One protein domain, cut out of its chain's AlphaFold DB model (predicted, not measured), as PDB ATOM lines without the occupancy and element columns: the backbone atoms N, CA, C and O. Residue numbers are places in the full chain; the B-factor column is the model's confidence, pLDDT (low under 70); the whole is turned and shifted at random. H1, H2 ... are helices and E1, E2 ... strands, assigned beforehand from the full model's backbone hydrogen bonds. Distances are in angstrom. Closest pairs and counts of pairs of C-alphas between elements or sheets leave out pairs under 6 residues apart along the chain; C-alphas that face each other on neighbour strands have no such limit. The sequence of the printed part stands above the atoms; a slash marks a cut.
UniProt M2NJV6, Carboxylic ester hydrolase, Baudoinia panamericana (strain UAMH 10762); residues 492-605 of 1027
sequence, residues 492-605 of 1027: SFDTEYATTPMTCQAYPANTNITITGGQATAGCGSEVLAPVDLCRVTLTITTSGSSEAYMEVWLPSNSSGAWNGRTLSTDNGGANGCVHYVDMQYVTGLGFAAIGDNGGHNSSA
ATOM      1  N   SER A 492      -8.798   2.176 -29.450       96.31
ATOM      2  CA  SER A 492      -7.542   1.757 -30.058       96.31
ATOM      3  C   SER A 492      -6.726   0.975 -29.031       96.31
ATOM      4  O   SER A 492      -6.898   1.177 -27.831       96.31
ATOM      5  N   PHE A 493      -5.869   0.066 -29.488       97.19
ATOM      6  CA  PHE A 493      -5.068  -0.779 -28.605       97.19
ATOM      7  C   PHE A 493      -3.617  -0.798 -29.069       97.19
ATOM      8  O   PHE A 493      -3.345  -1.058 -30.243       97.19
ATOM      9  N   ASP A 494      -2.709  -0.536 -28.136       94.25
ATOM     10  CA  ASP A 494      -1.273  -0.787 -28.260       94.25
ATOM     11  C   ASP A 494      -0.955  -1.973 -27.335       94.25
ATOM     12  O   ASP A 494      -0.484  -1.822 -26.207       94.25
ATOM     13  N   THR A 495      -1.384  -3.162 -27.765       89.50
ATOM     14  CA  THR A 495      -1.270  -4.441 -27.047       89.50
ATOM     15  C   THR A 495      -0.523  -5.456 -27.908       89.50
ATOM     16  O   THR A 495      -0.618  -5.410 -29.134       89.50
ATOM     17  N   GLU A 496       0.184  -6.411 -27.290       91.62
ATOM     18  CA  GLU A 496       0.825  -7.519 -28.026       91.62
ATOM     19  C   GLU A 496      -0.204  -8.352 -28.813       91.62
ATOM     20  O   GLU A 496       0.042  -8.766 -29.947       91.62
ATOM     21  N   TYR A 497      -1.383  -8.544 -28.221       95.81
ATOM     22  CA  TYR A 497      -2.489  -9.307 -28.791       95.81
ATOM     23  C   TYR A 497      -3.417  -8.432 -29.640       95.81
ATOM     24  O   TYR A 497      -3.608  -7.244 -29.364       95.81
ATOM     25  N   ALA A 498      -4.034  -9.024 -30.666       96.38
ATOM     26  CA  ALA A 498      -4.954  -8.308 -31.544       96.38
ATOM     27  C   ALA A 498      -6.350  -8.210 -30.903       96.38
ATOM     28  O   ALA A 498      -7.105  -9.181 -30.871       96.38
ATOM     29  N   THR A 499      -6.683  -7.020 -30.402       97.94
ATOM     30  CA  THR A 499      -7.919  -6.744 -29.652       97.94
ATOM     31  C   THR A 499      -8.988  -6.098 -30.537       97.94
ATOM     32  O   THR A 499      -8.730  -5.093 -31.200       97.94
ATOM     33  N   THR A 500     -10.208  -6.644 -30.525       97.31
ATOM     34  CA  THR A 500     -11.356  -6.175 -31.323       97.31
ATOM     35  C   THR A 500     -12.548  -5.816 -30.423       97.31
ATOM     36  O   THR A 500     -13.063  -6.695 -29.729       97.31
ATOM     37  N   PRO A 501     -13.044  -4.561 -30.442       97.25
ATOM     38  CA  PRO A 501     -14.300  -4.196 -29.789       97.25
ATOM     39  C   PRO A 501     -15.515  -4.848 -30.451       97.25
ATOM     40  O   PRO A 501     -15.714  -4.716 -31.658       97.25
ATOM     41  N   MET A 502     -16.353  -5.503 -29.646       95.94
ATOM     42  CA  MET A 502     -17.529  -6.245 -30.113       95.94
ATOM     43  C   MET A 502     -18.826  -5.481 -29.828       95.94
ATOM     44  O   MET A 502     -19.609  -5.233 -30.746       95.94
ATOM     45  N   THR A 503     -19.047  -5.046 -28.584       96.00
ATOM     46  CA  THR A 503     -20.167  -4.156 -28.218       96.00
ATOM     47  C   THR A 503     -19.765  -3.151 -27.143       96.00
ATOM     48  O   THR A 503     -18.965  -3.455 -26.262       96.00
ATOM     49  N   CYS A 504     -20.355  -1.956 -27.195       96.06
ATOM     50  CA  CYS A 504     -20.297  -0.964 -26.123       96.06
ATOM     51  C   CYS A 504     -21.729  -0.500 -25.838       96.06
ATOM     52  O   CYS A 504     -22.374   0.091 -26.707       96.06
ATOM     53  N   GLN A 505     -22.251  -0.807 -24.652       95.06
ATOM     54  CA  GLN A 505     -23.648  -0.566 -24.290       95.06
ATOM     55  C   GLN A 505     -23.767   0.017 -22.882       95.06
ATOM     56  O   GLN A 505     -23.227  -0.524 -21.920       95.06
ATOM     57  N   ALA A 506     -24.514   1.112 -22.757       93.50
ATOM     58  CA  ALA A 506     -24.823   1.698 -21.463       93.50
ATOM     59  C   ALA A 506     -26.012   0.992 -20.801       93.50
ATOM     60  O   ALA A 506     -27.025   0.725 -21.454       93.50
ATOM     61  N   TYR A 507     -25.902   0.767 -19.497       93.19
ATOM     62  CA  TYR A 507     -26.948   0.207 -18.648       93.19
ATOM     63  C   TYR A 507     -27.180   1.146 -17.457       93.19
ATOM     64  O   TYR A 507     -26.228   1.439 -16.733       93.19
ATOM     65  N   PRO A 508     -28.411   1.646 -17.238       92.50
ATOM     66  CA  PRO A 508     -28.756   2.362 -16.014       92.50
ATOM     67  C   PRO A 508     -28.709   1.448 -14.783       92.50
ATOM     68  O   PRO A 508     -28.942   0.240 -14.892       92.50
ATOM     69  N   ALA A 509     -28.492   2.029 -13.606       92.75
ATOM     70  CA  ALA A 509     -28.523   1.311 -12.335       92.75
ATOM     71  C   ALA A 509     -29.837   0.529 -12.145       92.75
ATOM     72  O   ALA A 509     -30.928   1.045 -12.401       92.75
ATOM     73  N   ASN A 510     -29.740  -0.687 -11.605       94.00
ATOM     74  CA  ASN A 510     -30.847  -1.620 -11.368       94.00
ATOM     75  C   ASN A 510     -31.562  -2.098 -12.650       94.00
ATOM     76  O   ASN A 510     -32.747  -2.430 -12.609       94.00
ATOM     77  N   THR A 511     -30.860  -2.146 -13.790       96.31
ATOM     78  CA  THR A 511     -31.357  -2.780 -15.026       96.31
ATOM     79  C   THR A 511     -30.640  -4.096 -15.320       96.31
ATOM     80  O   THR A 511     -29.479  -4.275 -14.951       96.31
ATOM     81  N   ASN A 512     -31.334  -5.033 -15.973       96.81
ATOM     82  CA  ASN A 512     -30.787  -6.351 -16.294       96.81
ATOM     83  C   ASN A 512     -29.805  -6.256 -17.475       96.81
ATOM     84  O   ASN A 512     -30.157  -5.833 -18.579       96.81
ATOM     85  N   ILE A 513     -28.580  -6.710 -17.240       96.25
ATOM     86  CA  ILE A 513     -27.579  -7.046 -18.243       96.25
ATOM     87  C   ILE A 513     -27.812  -8.511 -18.624       96.25
ATOM     88  O   ILE A 513     -27.475  -9.422 -17.871       96.25
ATOM     89  N   THR A 514     -28.397  -8.751 -19.797       95.94
ATOM     90  CA  THR A 514     -28.537 -10.110 -20.334       95.94
ATOM     91  C   THR A 514     -27.173 -10.641 -20.801       95.94
ATOM     92  O   THR A 514     -26.427  -9.962 -21.524       95.94
ATOM     93  N   ILE A 515     -26.846 -11.865 -20.391       95.06
ATOM     94  CA  ILE A 515     -25.681 -12.633 -20.834       95.06
ATOM     95  C   ILE A 515     -26.062 -13.369 -22.124       95.06
ATOM     96  O   ILE A 515     -27.178 -13.867 -22.265       95.06
ATOM     97  N   THR A 516     -25.171 -13.383 -23.117       93.25
ATOM     98  CA  THR A 516     -25.480 -13.887 -24.468       93.25
ATOM     99  C   THR A 516     -24.283 -14.621 -25.084       93.25
ATOM    100  O   THR A 516     -23.209 -14.684 -24.489       93.25
ATOM    101  N   GLY A 517     -24.461 -15.211 -26.271       92.75
ATOM    102  CA  GLY A 517     -23.373 -15.852 -27.016       92.75
ATOM    103  C   GLY A 517     -22.804 -17.106 -26.338       92.75
ATOM    104  O   GLY A 517     -23.544 -17.908 -25.761       92.75
ATOM    105  N   GLY A 518     -21.480 -17.277 -26.429       92.50
ATOM    106  CA  GLY A 518     -20.766 -18.425 -25.856       92.50
ATOM    107  C   GLY A 518     -20.931 -18.537 -24.339       92.50
ATOM    108  O   GLY A 518     -21.194 -19.627 -23.843       92.50
ATOM    109  N   GLN A 519     -20.913 -17.407 -23.627       95.56
ATOM    110  CA  GLN A 519     -21.063 -17.349 -22.169       95.56
ATOM    111  C   GLN A 519     -22.432 -17.863 -21.697       95.56
ATOM    112  O   GLN A 519     -22.516 -18.662 -20.767       95.56
ATOM    113  N   ALA A 520     -23.514 -17.487 -22.388       94.06
ATOM    114  CA  ALA A 520     -24.841 -18.032 -22.093       94.06
ATOM    115  C   ALA A 520     -24.935 -19.534 -22.425       94.06
ATOM    116  O   ALA A 520     -25.539 -20.296 -21.675       94.06
ATOM    117  N   THR A 521     -24.309 -19.967 -23.526       92.69
ATOM    118  CA  THR A 521     -24.275 -21.384 -23.944       92.69
ATOM    119  C   THR A 521     -23.494 -22.266 -22.962       92.69
ATOM    120  O   THR A 521     -23.902 -23.394 -22.708       92.69
ATOM    121  N   ALA A 522     -22.409 -21.752 -22.376       91.69
ATOM    122  CA  ALA A 522     -21.603 -22.435 -21.360       91.69
ATOM    123  C   ALA A 522     -22.230 -22.430 -19.951       91.69
ATOM    124  O   ALA A 522     -21.680 -23.031 -19.029       91.69
ATOM    125  N   GLY A 523     -23.380 -21.771 -19.769       91.62
ATOM    126  CA  GLY A 523     -24.077 -21.714 -18.485       91.62
ATOM    127  C   GLY A 523     -23.503 -20.700 -17.493       91.62
ATOM    128  O   GLY A 523     -23.824 -20.782 -16.310       91.62
ATOM    129  N   CYS A 524     -22.726 -19.709 -17.946       92.00
ATOM    130  CA  CYS A 524     -22.099 -18.670 -17.110       92.00
ATOM    131  C   CYS A 524     -23.097 -17.668 -16.476       92.00
ATOM    132  O   CYS A 524     -22.704 -16.598 -16.020       92.00
ATOM    133  N   GLY A 525     -24.395 -17.980 -16.471       89.75
ATOM    134  CA  GLY A 525     -25.493 -17.086 -16.104       89.75
ATOM    135  C   GLY A 525     -26.348 -16.666 -17.305       89.75
ATOM    136  O   GLY A 525     -25.951 -16.795 -18.462       89.75
ATOM    137  N   SER A 526     -27.554 -16.176 -17.018       92.75
ATOM    138  CA  SER A 526     -28.513 -15.683 -18.017       92.75
ATOM    139  C   SER A 526     -28.685 -14.168 -17.954       92.75
ATOM    140  O   SER A 526     -28.648 -13.508 -18.988       92.75
ATOM    141  N   GLU A 527     -28.834 -13.603 -16.754       95.19
ATOM    142  CA  GLU A 527     -28.927 -12.162 -16.507       95.19
ATOM    143  C   GLU A 527     -28.261 -11.785 -15.178       95.19
ATOM    144  O   GLU A 527     -28.210 -12.583 -14.243       95.19
ATOM    145  N   VAL A 528     -27.786 -10.544 -15.089       95.88
ATOM    146  CA  VAL A 528     -27.168  -9.939 -13.899       95.88
ATOM    147  C   VAL A 528     -27.569  -8.459 -13.833       95.88
ATOM    148  O   VAL A 528     -27.793  -7.837 -14.865       95.88
ATOM    149  N   LEU A 529     -27.724  -7.867 -12.646       95.44
ATOM    150  CA  LEU A 529     -28.113  -6.450 -12.524       95.44
ATOM    151  C   LEU A 529     -26.899  -5.526 -12.668       95.44
ATOM    152  O   LEU A 529     -25.877  -5.755 -12.022       95.44
ATOM    153  N   ALA A 530     -27.045  -4.431 -13.413       95.62
ATOM    154  CA  ALA A 530     -26.138  -3.291 -13.329       95.62
ATOM    155  C   ALA A 530     -26.278  -2.633 -11.935       95.62
ATOM    156  O   ALA A 530     -27.358  -2.123 -11.628       95.62
ATOM    157  N   PRO A 531     -25.244  -2.628 -11.071       93.56
ATOM    158  CA  PRO A 531     -25.350  -2.089  -9.705       93.56
ATOM    159  C   PRO A 531     -25.419  -0.553  -9.685       93.56
ATOM    160  O   PRO A 531     -26.032   0.049  -8.806       93.56
ATOM    161  N   VAL A 532     -24.808   0.081 -10.685       93.38
ATOM    162  CA  VAL A 532     -24.739   1.527 -10.916       93.38
ATOM    163  C   VAL A 532     -24.977   1.801 -12.401       93.38
ATOM    164  O   VAL A 532     -24.946   0.874 -13.211       93.38
ATOM    165  N   ASP A 533     -25.180   3.067 -12.777       93.00
ATOM    166  CA  ASP A 533     -25.098   3.467 -14.185       93.00
ATOM    167  C   ASP A 533     -23.702   3.096 -14.708       93.00
ATOM    168  O   ASP A 533     -22.705   3.552 -14.143       93.00
ATOM    169  N   LEU A 534     -23.612   2.289 -15.765       94.06
ATOM    170  CA  LEU A 534     -22.337   1.801 -16.300       94.06
ATOM    171  C   LEU A 534     -22.302   1.741 -17.829       94.06
ATOM    172  O   LEU A 534     -23.338   1.687 -18.496       94.06
ATOM    173  N   CYS A 535     -21.092   1.720 -18.382       95.56
ATOM    174  CA  CYS A 535     -20.820   1.309 -19.756       95.56
ATOM    175  C   CYS A 535     -20.222  -0.106 -19.743       95.56
ATOM    176  O   CYS A 535     -19.158  -0.321 -19.167       95.56
ATOM    177  N   ARG A 536     -20.914  -1.067 -20.361       97.06
ATOM    178  CA  ARG A 536     -20.425  -2.427 -20.615       97.06
ATOM    179  C   ARG A 536     -19.712  -2.427 -21.959       97.06
ATOM    180  O   ARG A 536     -20.344  -2.154 -22.982       97.06
ATOM    181  N   VAL A 537     -18.427  -2.748 -21.959       98.19
ATOM    182  CA  VAL A 537     -17.619  -2.985 -23.159       98.19
ATOM    183  C   VAL A 537     -17.347  -4.477 -23.248       98.19
ATOM    184  O   VAL A 537     -16.934  -5.072 -22.258       98.19
ATOM    185  N   THR A 538     -17.559  -5.081 -24.412       98.12
ATOM    186  CA  THR A 538     -17.184  -6.473 -24.687       98.12
ATOM    187  C   THR A 538     -16.143  -6.503 -25.802       98.12
ATOM    188  O   THR A 538     -16.284  -5.794 -26.806       98.12
ATOM    189  N   LEU A 539     -15.078  -7.281 -25.615       98.25
ATOM    190  CA  LEU A 539     -13.955  -7.408 -26.547       98.25
ATOM    191  C   LEU A 539     -13.707  -8.886 -26.873       98.25
ATOM    192  O   LEU A 539     -13.912  -9.759 -26.028       98.25
ATOM    193  N   THR A 540     -13.183  -9.139 -28.070       97.88
ATOM    194  CA  THR A 540     -12.500 -10.396 -28.404       97.88
ATOM    195  C   THR A 540     -11.016 -10.100 -28.602       97.88
ATOM    196  O   THR A 540     -10.667  -9.147 -29.304       97.88
ATOM    197  N   ILE A 541     -10.143 -10.902 -27.997       98.12
ATOM    198  CA  ILE A 541      -8.687 -10.795 -28.127       98.12
ATOM    199  C   ILE A 541      -8.150 -12.064 -28.781       98.12
ATOM    200  O   ILE A 541      -8.291 -13.152 -28.231       98.12
ATOM    201  N   THR A 542      -7.487 -11.940 -29.928       97.94
ATOM    202  CA  THR A 542      -6.768 -13.061 -30.548       97.94
ATOM    203  C   THR A 542      -5.446 -13.289 -29.811       97.94
ATOM    204  O   THR A 542      -4.495 -12.520 -29.976       97.94
ATOM    205  N   THR A 543      -5.399 -14.335 -28.985       97.06
ATOM    206  CA  THR A 543      -4.260 -14.709 -28.126       97.06
ATOM    207  C   THR A 543      -3.242 -15.601 -28.840       97.06
ATOM    208  O   THR A 543      -2.056 -15.571 -28.511       97.06
ATOM    209  N   SER A 544      -3.671 -16.362 -29.853       95.50
ATOM    210  CA  SER A 544      -2.796 -17.155 -30.727       95.50
ATOM    211  C   SER A 544      -3.330 -17.226 -32.163       95.50
ATOM    212  O   SER A 544      -4.386 -16.690 -32.486       95.50
ATOM    213  N   GLY A 545      -2.633 -17.941 -33.053       90.56
ATOM    214  CA  GLY A 545      -3.141 -18.231 -34.403       90.56
ATOM    215  C   GLY A 545      -4.351 -19.181 -34.450       90.56
ATOM    216  O   GLY A 545      -4.853 -19.450 -35.544       90.56
ATOM    217  N   SER A 546      -4.792 -19.717 -33.307       90.88
ATOM    218  CA  SER A 546      -5.864 -20.719 -33.200       90.88
ATOM    219  C   SER A 546      -6.725 -20.610 -31.931       90.88
ATOM    220  O   SER A 546      -7.521 -21.511 -31.674       90.88
ATOM    221  N   SER A 547      -6.594 -19.537 -31.144       95.88
ATOM    222  CA  SER A 547      -7.383 -19.303 -29.928       95.88
ATOM    223  C   SER A 547      -7.659 -17.813 -29.697       95.88
ATOM    224  O   SER A 547      -6.948 -16.941 -30.210       95.88
ATOM    225  N   GLU A 548      -8.739 -17.534 -28.967       96.38
ATOM    226  CA  GLU A 548      -9.211 -16.186 -28.661       96.38
ATOM    227  C   GLU A 548      -9.857 -16.118 -27.271       96.38
ATOM    228  O   GLU A 548     -10.584 -17.023 -26.860       96.38
ATOM    229  N   ALA A 549      -9.628 -15.013 -26.565       97.25
ATOM    230  CA  ALA A 549     -10.316 -14.674 -25.328       97.25
ATOM    231  C   ALA A 549     -11.541 -13.795 -25.612       97.25
ATOM    232  O   ALA A 549     -11.483 -12.860 -26.414       97.25
ATOM    233  N   TYR A 550     -12.639 -14.066 -24.912       98.06
ATOM    234  CA  TYR A 550     -13.757 -13.146 -24.732       98.06
ATOM    235  C   TYR A 550     -13.601 -12.463 -23.379       98.06
ATOM    236  O   TYR A 550     -13.425 -13.139 -22.364       98.06
ATOM    237  N   MET A 551     -13.711 -11.139 -23.353       98.12
ATOM    238  CA  MET A 551     -13.641 -10.376 -22.111       98.12
ATOM    239  C   MET A 551     -14.638  -9.223 -22.068       98.12
ATOM    240  O   MET A 551     -15.110  -8.724 -23.096       98.12
ATOM    241  N   GLU A 552     -14.904  -8.751 -20.857       98.38
ATOM    242  CA  GLU A 552     -15.716  -7.577 -20.587       98.38
ATOM    243  C   GLU A 552     -14.984  -6.564 -19.705       98.38
ATOM    244  O   GLU A 552     -14.207  -6.920 -18.818       98.38
ATOM    245  N   VAL A 553     -15.289  -5.285 -19.928       98.69
ATOM    246  CA  VAL A 553     -14.962  -4.186 -19.016       98.69
ATOM    247  C   VAL A 553     -16.262  -3.497 -18.622       98.69
ATOM    248  O   VAL A 553     -17.017  -3.051 -19.491       98.69
ATOM    249  N   TRP A 554     -16.548  -3.410 -17.326       98.06
ATOM    250  CA  TRP A 554     -17.698  -2.671 -16.803       98.06
ATOM    251  C   TRP A 554     -17.206  -1.376 -16.161       98.06
ATOM    252  O   TRP A 554     -16.404  -1.382 -15.231       98.06
ATOM    253  N   LEU A 555     -17.677  -0.252 -16.693       97.00
ATOM    254  CA  LEU A 555     -17.161   1.083 -16.400       97.00
ATOM    255  C   LEU A 555     -18.239   1.904 -15.668       97.00
ATOM    256  O   LEU A 555     -19.174   2.366 -16.333       97.00
ATOM    257  N   PRO A 556     -18.158   2.092 -14.334       94.62
ATOM    258  CA  PRO A 556     -19.047   2.992 -13.602       94.62
ATOM    259  C   PRO A 556     -19.115   4.391 -14.227       94.62
ATOM    260  O   PRO A 556     -18.110   4.964 -14.648       94.62
ATOM    261  N   SER A 557     -20.310   4.974 -14.301       82.75
ATOM    262  CA  SER A 557     -20.506   6.199 -15.072       82.75
ATOM    263  C   SER A 557     -19.761   7.399 -14.484       82.75
ATOM    264  O   SER A 557     -19.946   7.790 -13.330       82.75
ATOM    265  N   ASN A 558     -18.980   8.062 -15.337       67.75
ATOM    266  CA  ASN A 558     -18.265   9.294 -15.003       67.75
ATOM    267  C   ASN A 558     -19.226  10.410 -14.519       67.75
ATOM    268  O   ASN A 558     -18.868  11.232 -13.679       67.75
ATOM    269  N   SER A 559     -20.482  10.421 -14.996       59.28
ATOM    270  CA  SER A 559     -21.483  11.446 -14.654       59.28
ATOM    271  C   SER A 559     -22.027  11.377 -13.223       59.28
ATOM    272  O   SER A 559     -22.620  12.352 -12.763       59.28
ATOM    273  N   SER A 560     -21.852  10.254 -12.524       53.88
ATOM    274  CA  SER A 560     -22.247  10.076 -11.120       53.88
ATOM    275  C   SER A 560     -21.061  10.126 -10.150       53.88
ATOM    276  O   SER A 560     -21.274  10.077  -8.942       53.88
ATOM    277  N   GLY A 561     -19.823  10.232 -10.655       66.25
ATOM    278  CA  GLY A 561     -18.613  10.076  -9.842       66.25
ATOM    279  C   GLY A 561     -18.459   8.664  -9.264       66.25
ATOM    280  O   GLY A 561     -17.823   8.502  -8.230       66.25
ATOM    281  N   ALA A 562     -19.086   7.662  -9.893       81.62
ATOM    282  CA  ALA A 562     -19.129   6.295  -9.380       81.62
ATOM    283  C   ALA A 562     -17.812   5.528  -9.575       81.62
ATOM    284  O   ALA A 562     -17.567   4.578  -8.839       81.62
ATOM    285  N   TRP A 563     -16.964   5.926 -10.533       94.62
ATOM    286  CA  TRP A 563     -15.636   5.328 -10.670       94.62
ATOM    287  C   TRP A 563     -14.673   5.894  -9.626       94.62
ATOM    288  O   TRP A 563     -14.471   7.105  -9.534       94.62
ATOM    289  N   ASN A 564     -14.060   5.001  -8.857       95.44
ATOM    290  CA  ASN A 564     -13.195   5.322  -7.725       95.44
ATOM    291  C   ASN A 564     -11.702   5.476  -8.098       95.44
ATOM    292  O   ASN A 564     -10.870   5.635  -7.208       95.44
ATOM    293  N   GLY A 565     -11.366   5.428  -9.395       96.31
ATOM    294  CA  GLY A 565      -9.998   5.535  -9.921       96.31
ATOM    295  C   GLY A 565      -9.253   4.203 -10.091       96.31
ATOM    296  O   GLY A 565      -8.109   4.214 -10.542       96.31
ATOM    297  N   ARG A 566      -9.874   3.066  -9.752       98.56
ATOM    298  CA  ARG A 566      -9.235   1.737  -9.709       98.56
ATOM    299  C   ARG A 566      -9.792   0.778 -10.763       98.56
ATOM    300  O   ARG A 566     -10.970   0.870 -11.122       98.56
ATOM    301  N   THR A 567      -8.987  -0.184 -11.203       98.88
ATOM    302  CA  THR A 567      -9.464  -1.415 -11.866       98.88
ATOM    303  C   THR A 567      -9.503  -2.579 -10.885       98.88
ATOM    304  O   THR A 567      -8.704  -2.619  -9.953       98.88
ATOM    305  N   LEU A 568     -10.402  -3.543 -11.095       98.81
ATOM    306  CA  LEU A 568     -10.362  -4.834 -10.398       98.81
ATOM    307  C   LEU A 568     -10.710  -5.963 -11.373       98.81
ATOM    308  O   LEU A 568     -11.763  -5.923 -12.009       98.81
ATOM    309  N   SER A 569      -9.811  -6.937 -11.516       98.75
ATOM    310  CA  SER A 569     -10.012  -8.112 -12.373       98.75
ATOM    311  C   SER A 569     -10.556  -9.292 -11.574       98.75
ATOM    312  O   SER A 569      -9.970  -9.662 -10.556       98.75
ATOM    313  N   THR A 570     -11.664  -9.863 -12.042       96.94
ATOM    314  CA  THR A 570     -12.265 -11.093 -11.507       96.94
ATOM    315  C   THR A 570     -11.686 -12.331 -12.201       96.94
ATOM    316  O   THR A 570     -10.799 -12.218 -13.050       96.94
ATOM    317  N   ASP A 571     -12.186 -13.516 -11.859       89.19
ATOM    318  CA  ASP A 571     -11.523 -14.789 -12.125       89.19
ATOM    319  C   ASP A 571     -12.342 -15.812 -12.939       89.19
ATOM    320  O   ASP A 571     -13.369 -15.500 -13.545       89.19
ATOM    321  N   ASN A 572     -11.823 -17.046 -12.980       90.38
ATOM    322  CA  ASN A 572     -12.455 -18.253 -13.509       90.38
ATOM    323  C   ASN A 572     -12.439 -19.354 -12.429       90.38
ATOM    324  O   ASN A 572     -11.605 -19.332 -11.524       90.38
ATOM    325  N   GLY A 573     -13.325 -20.348 -12.534       90.19
ATOM    326  CA  GLY A 573     -13.528 -21.374 -11.499       90.19
ATOM    327  C   GLY A 573     -13.547 -22.801 -12.048       90.19
ATOM    328  O   GLY A 573     -14.265 -23.104 -13.004       90.19
ATOM    329  N   GLY A 574     -12.769 -23.701 -11.441       92.12
ATOM    330  CA  GLY A 574     -12.533 -25.037 -11.995       92.12
ATOM    331  C   GLY A 574     -11.946 -24.947 -13.408       92.12
ATOM    332  O   GLY A 574     -11.122 -24.076 -13.684       92.12
ATOM    333  N   ALA A 575     -12.407 -25.806 -14.315       93.69
ATOM    334  CA  ALA A 575     -12.065 -25.768 -15.740       93.69
ATOM    335  C   ALA A 575     -13.053 -24.926 -16.584       93.69
ATOM    336  O   ALA A 575     -13.245 -25.236 -17.762       93.69
ATOM    337  N   ASN A 576     -13.724 -23.919 -15.991       91.44
ATOM    338  CA  ASN A 576     -14.686 -23.087 -16.721       91.44
ATOM    339  C   ASN A 576     -14.018 -22.064 -17.649       91.44
ATOM    340  O   ASN A 576     -12.950 -21.522 -17.361       91.44
ATOM    341  N   GLY A 577     -14.742 -21.758 -18.722       94.12
ATOM    342  CA  GLY A 577     -14.499 -20.625 -19.599       94.12
ATOM    343  C   GLY A 577     -15.567 -19.560 -19.385       94.12
ATOM    344  O   GLY A 577     -16.321 -19.247 -20.307       94.12
ATOM    345  N   CYS A 578     -15.705 -19.072 -18.148       95.06
ATOM    346  CA  CYS A 578     -16.764 -18.141 -17.752       95.06
ATOM    347  C   CYS A 578     -16.215 -16.870 -17.105       95.06
ATOM    348  O   CYS A 578     -15.495 -16.937 -16.111       95.06
ATOM    349  N   VAL A 579     -16.671 -15.723 -17.607       96.94
ATOM    350  CA  VAL A 579     -16.579 -14.418 -16.947       96.94
ATOM    351  C   VAL A 579     -17.387 -14.471 -15.645       96.94
ATOM    352  O   VAL A 579     -18.579 -14.792 -15.667       96.94
ATOM    353  N   HIS A 580     -16.774 -14.150 -14.502       94.94
ATOM    354  CA  HIS A 580     -17.449 -14.234 -13.201       94.94
ATOM    355  C   HIS A 580     -18.355 -13.017 -12.915       94.94
ATOM    356  O   HIS A 580     -18.070 -12.139 -12.099       94.94
ATOM    357  N   TYR A 581     -19.493 -12.963 -13.617       96.31
ATOM    358  CA  TYR A 581     -20.432 -11.834 -13.635       96.31
ATOM    359  C   TYR A 581     -20.949 -11.364 -12.266       96.31
ATOM    360  O   TYR A 581     -21.241 -10.179 -12.104       96.31
ATOM    361  N   VAL A 582     -21.069 -12.267 -11.288       94.62
ATOM    362  CA  VAL A 582     -21.505 -11.933  -9.919       94.62
ATOM    363  C   VAL A 582     -20.457 -11.072  -9.210       94.62
ATOM    364  O   VAL A 582     -20.804 -10.075  -8.574       94.62
ATOM    365  N   ASP A 583     -19.174 -11.382  -9.392       96.12
ATOM    366  CA  ASP A 583     -18.092 -10.584  -8.820       96.12
ATOM    367  C   ASP A 583     -17.867  -9.299  -9.620       96.12
ATOM    368  O   ASP A 583     -17.656  -8.246  -9.018       96.12
ATOM    369  N   MET A 584     -18.036  -9.319 -10.952       97.94
ATOM    370  CA  MET A 584     -18.027  -8.082 -11.749       97.94
ATOM    371  C   MET A 584     -19.115  -7.109 -11.281       97.94
ATOM    372  O   MET A 584     -18.840  -5.920 -11.113       97.94
ATOM    373  N   GLN A 585     -20.329  -7.598 -11.006       96.94
ATOM    374  CA  GLN A 585     -21.400  -6.813 -10.387       96.94
ATOM    375  C   GLN A 585     -20.973  -6.261  -9.024       96.94
ATOM    376  O   GLN A 585     -21.084  -5.057  -8.795       96.94
ATOM    377  N   TYR A 586     -20.474  -7.108  -8.129       96.94
ATOM    378  CA  TYR A 586     -20.054  -6.699  -6.789       96.94
ATOM    379  C   TYR A 586     -19.001  -5.577  -6.826       96.94
ATOM    380  O   TYR A 586     -19.223  -4.503  -6.259       96.94
ATOM    381  N   VAL A 587     -17.898  -5.758  -7.555       97.88
ATOM    382  CA  VAL A 587     -16.790  -4.785  -7.562       97.88
ATOM    383  C   VAL A 587     -17.116  -3.518  -8.364       97.88
ATOM    384  O   VAL A 587     -16.688  -2.429  -7.981       97.88
ATOM    385  N   THR A 588     -17.963  -3.612  -9.397       97.44
ATOM    386  CA  THR A 588     -18.536  -2.425 -10.067       97.44
ATOM    387  C   THR A 588     -19.427  -1.632  -9.100       97.44
ATOM    388  O   THR A 588     -19.425  -0.402  -9.123       97.44
ATOM    389  N   GLY A 589     -20.149  -2.312  -8.200       95.31
ATOM    390  CA  GLY A 589     -20.924  -1.691  -7.119       95.31
ATOM    391  C   GLY A 589     -20.060  -0.976  -6.072       95.31
ATOM    392  O   GLY A 589     -20.465   0.062  -5.555       95.31
ATOM    393  N   LEU A 590     -18.838  -1.463  -5.828       95.81
ATOM    394  CA  LEU A 590     -17.806  -0.777  -5.031       95.81
ATOM    395  C   LEU A 590     -17.081   0.359  -5.796       95.81
ATOM    396  O   LEU A 590     -16.154   0.985  -5.271       95.81
ATOM    397  N   GLY A 591     -17.492   0.641  -7.036       95.94
ATOM    398  CA  GLY A 591     -16.980   1.736  -7.862       95.94
ATOM    399  C   GLY A 591     -15.685   1.439  -8.620       95.94
ATOM    400  O   GLY A 591     -15.085   2.359  -9.174       95.94
ATOM    401  N   PHE A 592     -15.229   0.187  -8.667       98.38
ATOM    402  CA  PHE A 592     -14.095  -0.204  -9.510       98.38
ATOM    403  C   PHE A 592     -14.538  -0.298 -10.976       98.38
ATOM    404  O   PHE A 592     -15.689  -0.618 -11.271       98.38
ATOM    405  N   ALA A 593     -13.616  -0.069 -11.911       98.44
ATOM    406  CA  ALA A 593     -13.793  -0.546 -13.278       98.44
ATOM    407  C   ALA A 593     -13.501  -2.055 -13.294       98.44
ATOM    408  O   ALA A 593     -12.346  -2.461 -13.137       98.44
ATOM    409  N   ALA A 594     -14.542  -2.880 -13.412       98.62
ATOM    410  CA  ALA A 594     -14.394  -4.332 -13.377       98.62
ATOM    411  C   ALA A 594     -13.883  -4.860 -14.722       98.62
ATOM    412  O   ALA A 594     -14.347  -4.422 -15.776       98.62
ATOM    413  N   ILE A 595     -12.967  -5.823 -14.678       98.81
ATOM    414  CA  ILE A 595     -12.442  -6.561 -15.833       98.81
ATOM    415  C   ILE A 595     -12.717  -8.049 -15.587       98.81
ATOM    416  O   ILE A 595     -12.497  -8.533 -14.480       98.81
ATOM    417  N   GLY A 596     -13.185  -8.781 -16.594       98.25
ATOM    418  CA  GLY A 596     -13.376 -10.228 -16.489       98.25
ATOM    419  C   GLY A 596     -13.300 -10.904 -17.851       98.25
ATOM    420  O   GLY A 596     -13.773 -10.347 -18.840       98.25
ATOM    421  N   ASP A 597     -12.696 -12.087 -17.912       98.12
ATOM    422  CA  ASP A 597     -12.467 -12.840 -19.150       98.12
ATOM    423  C   ASP A 597     -12.839 -14.321 -19.013       98.12
ATOM    424  O   ASP A 597     -13.123 -14.809 -17.921       98.12
ATOM    425  N   ASN A 598     -12.865 -15.032 -20.138       97.31
ATOM    426  CA  ASN A 598     -13.331 -16.414 -20.248       97.31
ATOM    427  C   ASN A 598     -12.216 -17.480 -20.280       97.31
ATOM    428  O   ASN A 598     -12.475 -18.590 -20.743       97.31
ATOM    429  N   GLY A 599     -10.968 -17.172 -19.912       96.44
ATOM    430  CA  GLY A 599      -9.870 -18.147 -19.984       96.44
ATOM    431  C   GLY A 599      -9.610 -18.711 -21.395       96.44
ATOM    432  O   GLY A 599      -9.153 -19.844 -21.527       96.44
ATOM    433  N   GLY A 600      -9.961 -17.980 -22.459       96.75
ATOM    434  CA  GLY A 600      -9.768 -18.401 -23.857       96.75
ATOM    435  C   GLY A 600     -10.761 -19.431 -24.412       96.75
ATOM    436  O   GLY A 600     -10.544 -19.951 -25.507       96.75
ATOM    437  N   HIS A 601     -11.832 -19.780 -23.689       96.00
ATOM    438  CA  HIS A 601     -12.796 -20.799 -24.134       96.00
ATOM    439  C   HIS A 601     -14.201 -20.603 -23.523       96.00
ATOM    440  O   HIS A 601     -14.482 -19.599 -22.883       96.00
ATOM    441  N   ASN A 602     -15.151 -21.505 -23.785       95.50
ATOM    442  CA  ASN A 602     -16.498 -21.443 -23.200       95.50
ATOM    443  C   ASN A 602     -16.888 -22.855 -22.729       95.50
ATOM    444  O   ASN A 602     -17.089 -23.733 -23.565       95.50
ATOM    445  N   SER A 603     -16.963 -23.072 -21.416       94.25
ATOM    446  CA  SER A 603     -17.215 -24.378 -20.776       94.25
ATOM    447  C   SER A 603     -17.773 -24.204 -19.356       94.25
ATOM    448  O   SER A 603     -17.686 -23.121 -18.772       94.25
ATOM    449  N   SER A 604     -18.292 -25.289 -18.773       91.31
ATOM    450  CA  SER A 604     -18.644 -25.344 -17.344       91.31
ATOM    451  C   SER A 604     -17.437 -25.715 -16.466       91.31
ATOM    452  O   SER A 604     -16.467 -26.291 -16.949       91.31
ATOM    453  N   ALA A 605     -17.517 -25.478 -15.150       88.75
ATOM    454  CA  ALA A 605     -16.411 -25.697 -14.199       88.75
ATOM    455  C   ALA A 605     -15.857 -27.132 -14.122       88.75
ATOM    456  O   ALA A 605     -14.765 -27.335 -13.590       88.75
TER     457      ALA A 605
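AT A GLANCE: This is residues 492 to 605 of the 1027 residues of the protein "Carboxylic ester hydrolase" of Baudoinia panamericana (strain UAMH 10762) (UniProt M2NJV6). A twisted wall of five strands, E1 E4 E5 E7 E6, has helix H2 packed on one face, running along the strands; a small two-stranded sheet, E2 and E3, with the short helix H1, lies to that same side. The printed part has 114 residues, with elements in the order E1 E2 H1 E3 E4 E5 E6 H2 E7, two named helices and seven named strands; the class is mixed, helices and strands. The large sheet is mixed, with only E7 and E6 parallel, and the small one is antiparallel. The whole is compact, with a radius of gyration of the C-alphas of 13.7 A and spans of 41 by 32 by 21 A.

IN THESE COORDINATES: Begin with the large sheet: find C-alpha 498 at (-4.954, -8.308, -31.544), from where E1 runs through residues 498 to 507, 26.9 A long. E4, residues 534 to 542, is 25.8 A long, and E5, residues 548 to 556, is 26.3 A. Look next at E7, residues 593 to 597, 13.7 A long and ending at C-alpha 597 at (-12.467, -12.840, -19.150), and at E6, residues 566 to 569, 10.2 A. H2, residues 581 to 589, is 12.1 A long and begins at C-alpha 581 at (-20.432, -11.834, -13.635). E2 is residues 512 to 514, H1 residues 517 to 521, and E3 residues 527 to 529.

HOW THE PARTS SIT: In the large sheet E1 and E6 are the edge strands. E1 and E4 are antiparallel at 162 degrees, with N 500 and O 540 2.8 A apart, within hydrogen-bond range. E4 and E5 form a hairpin, with N 537 and O 553 at 2.9 A. E5 and E7 are antiparallel at 163 degrees, with N 552 and O 596 at 2.8 A. E7 and E6 are parallel at 19 degrees, with N 595 and O 568 at 2.9 A. H2 is on this sheet at a height over the sheet of 8.3 A, over E7, at 7 degrees to it on the local plane; its closest C-alphas to E7 are those of Met 584 and Ala 594, 5.5 A apart. E6, H2 and E7 make a strand-helix-strand unit, two parallel neighbour strands with a helix between, whose crossover is right-handed. In the small sheet E2 and E3 are antiparallel at 149 degrees, with N 513 and O 528 at 2.7 A, within hydrogen-bond range. The closest C-alphas of E3 and H2, Val 528 and Tyr 581, are 7.0 A apart. H1 is not on the large sheet, and H1 and H2 are apart. In H1 and H2 every O i to N i+4 pair is within hydrogen-bond range.

THE WHOLE: The C-alphas farthest apart, those of Gly 545 and Ser 560, are 41.3 A from each other. The printed part has no cut; the link from E6 to H2, with 11 residues between them, is long. Look for low confidence at residues 558 to 561, under 70; the mean pLDDT of the printed part is 94.0.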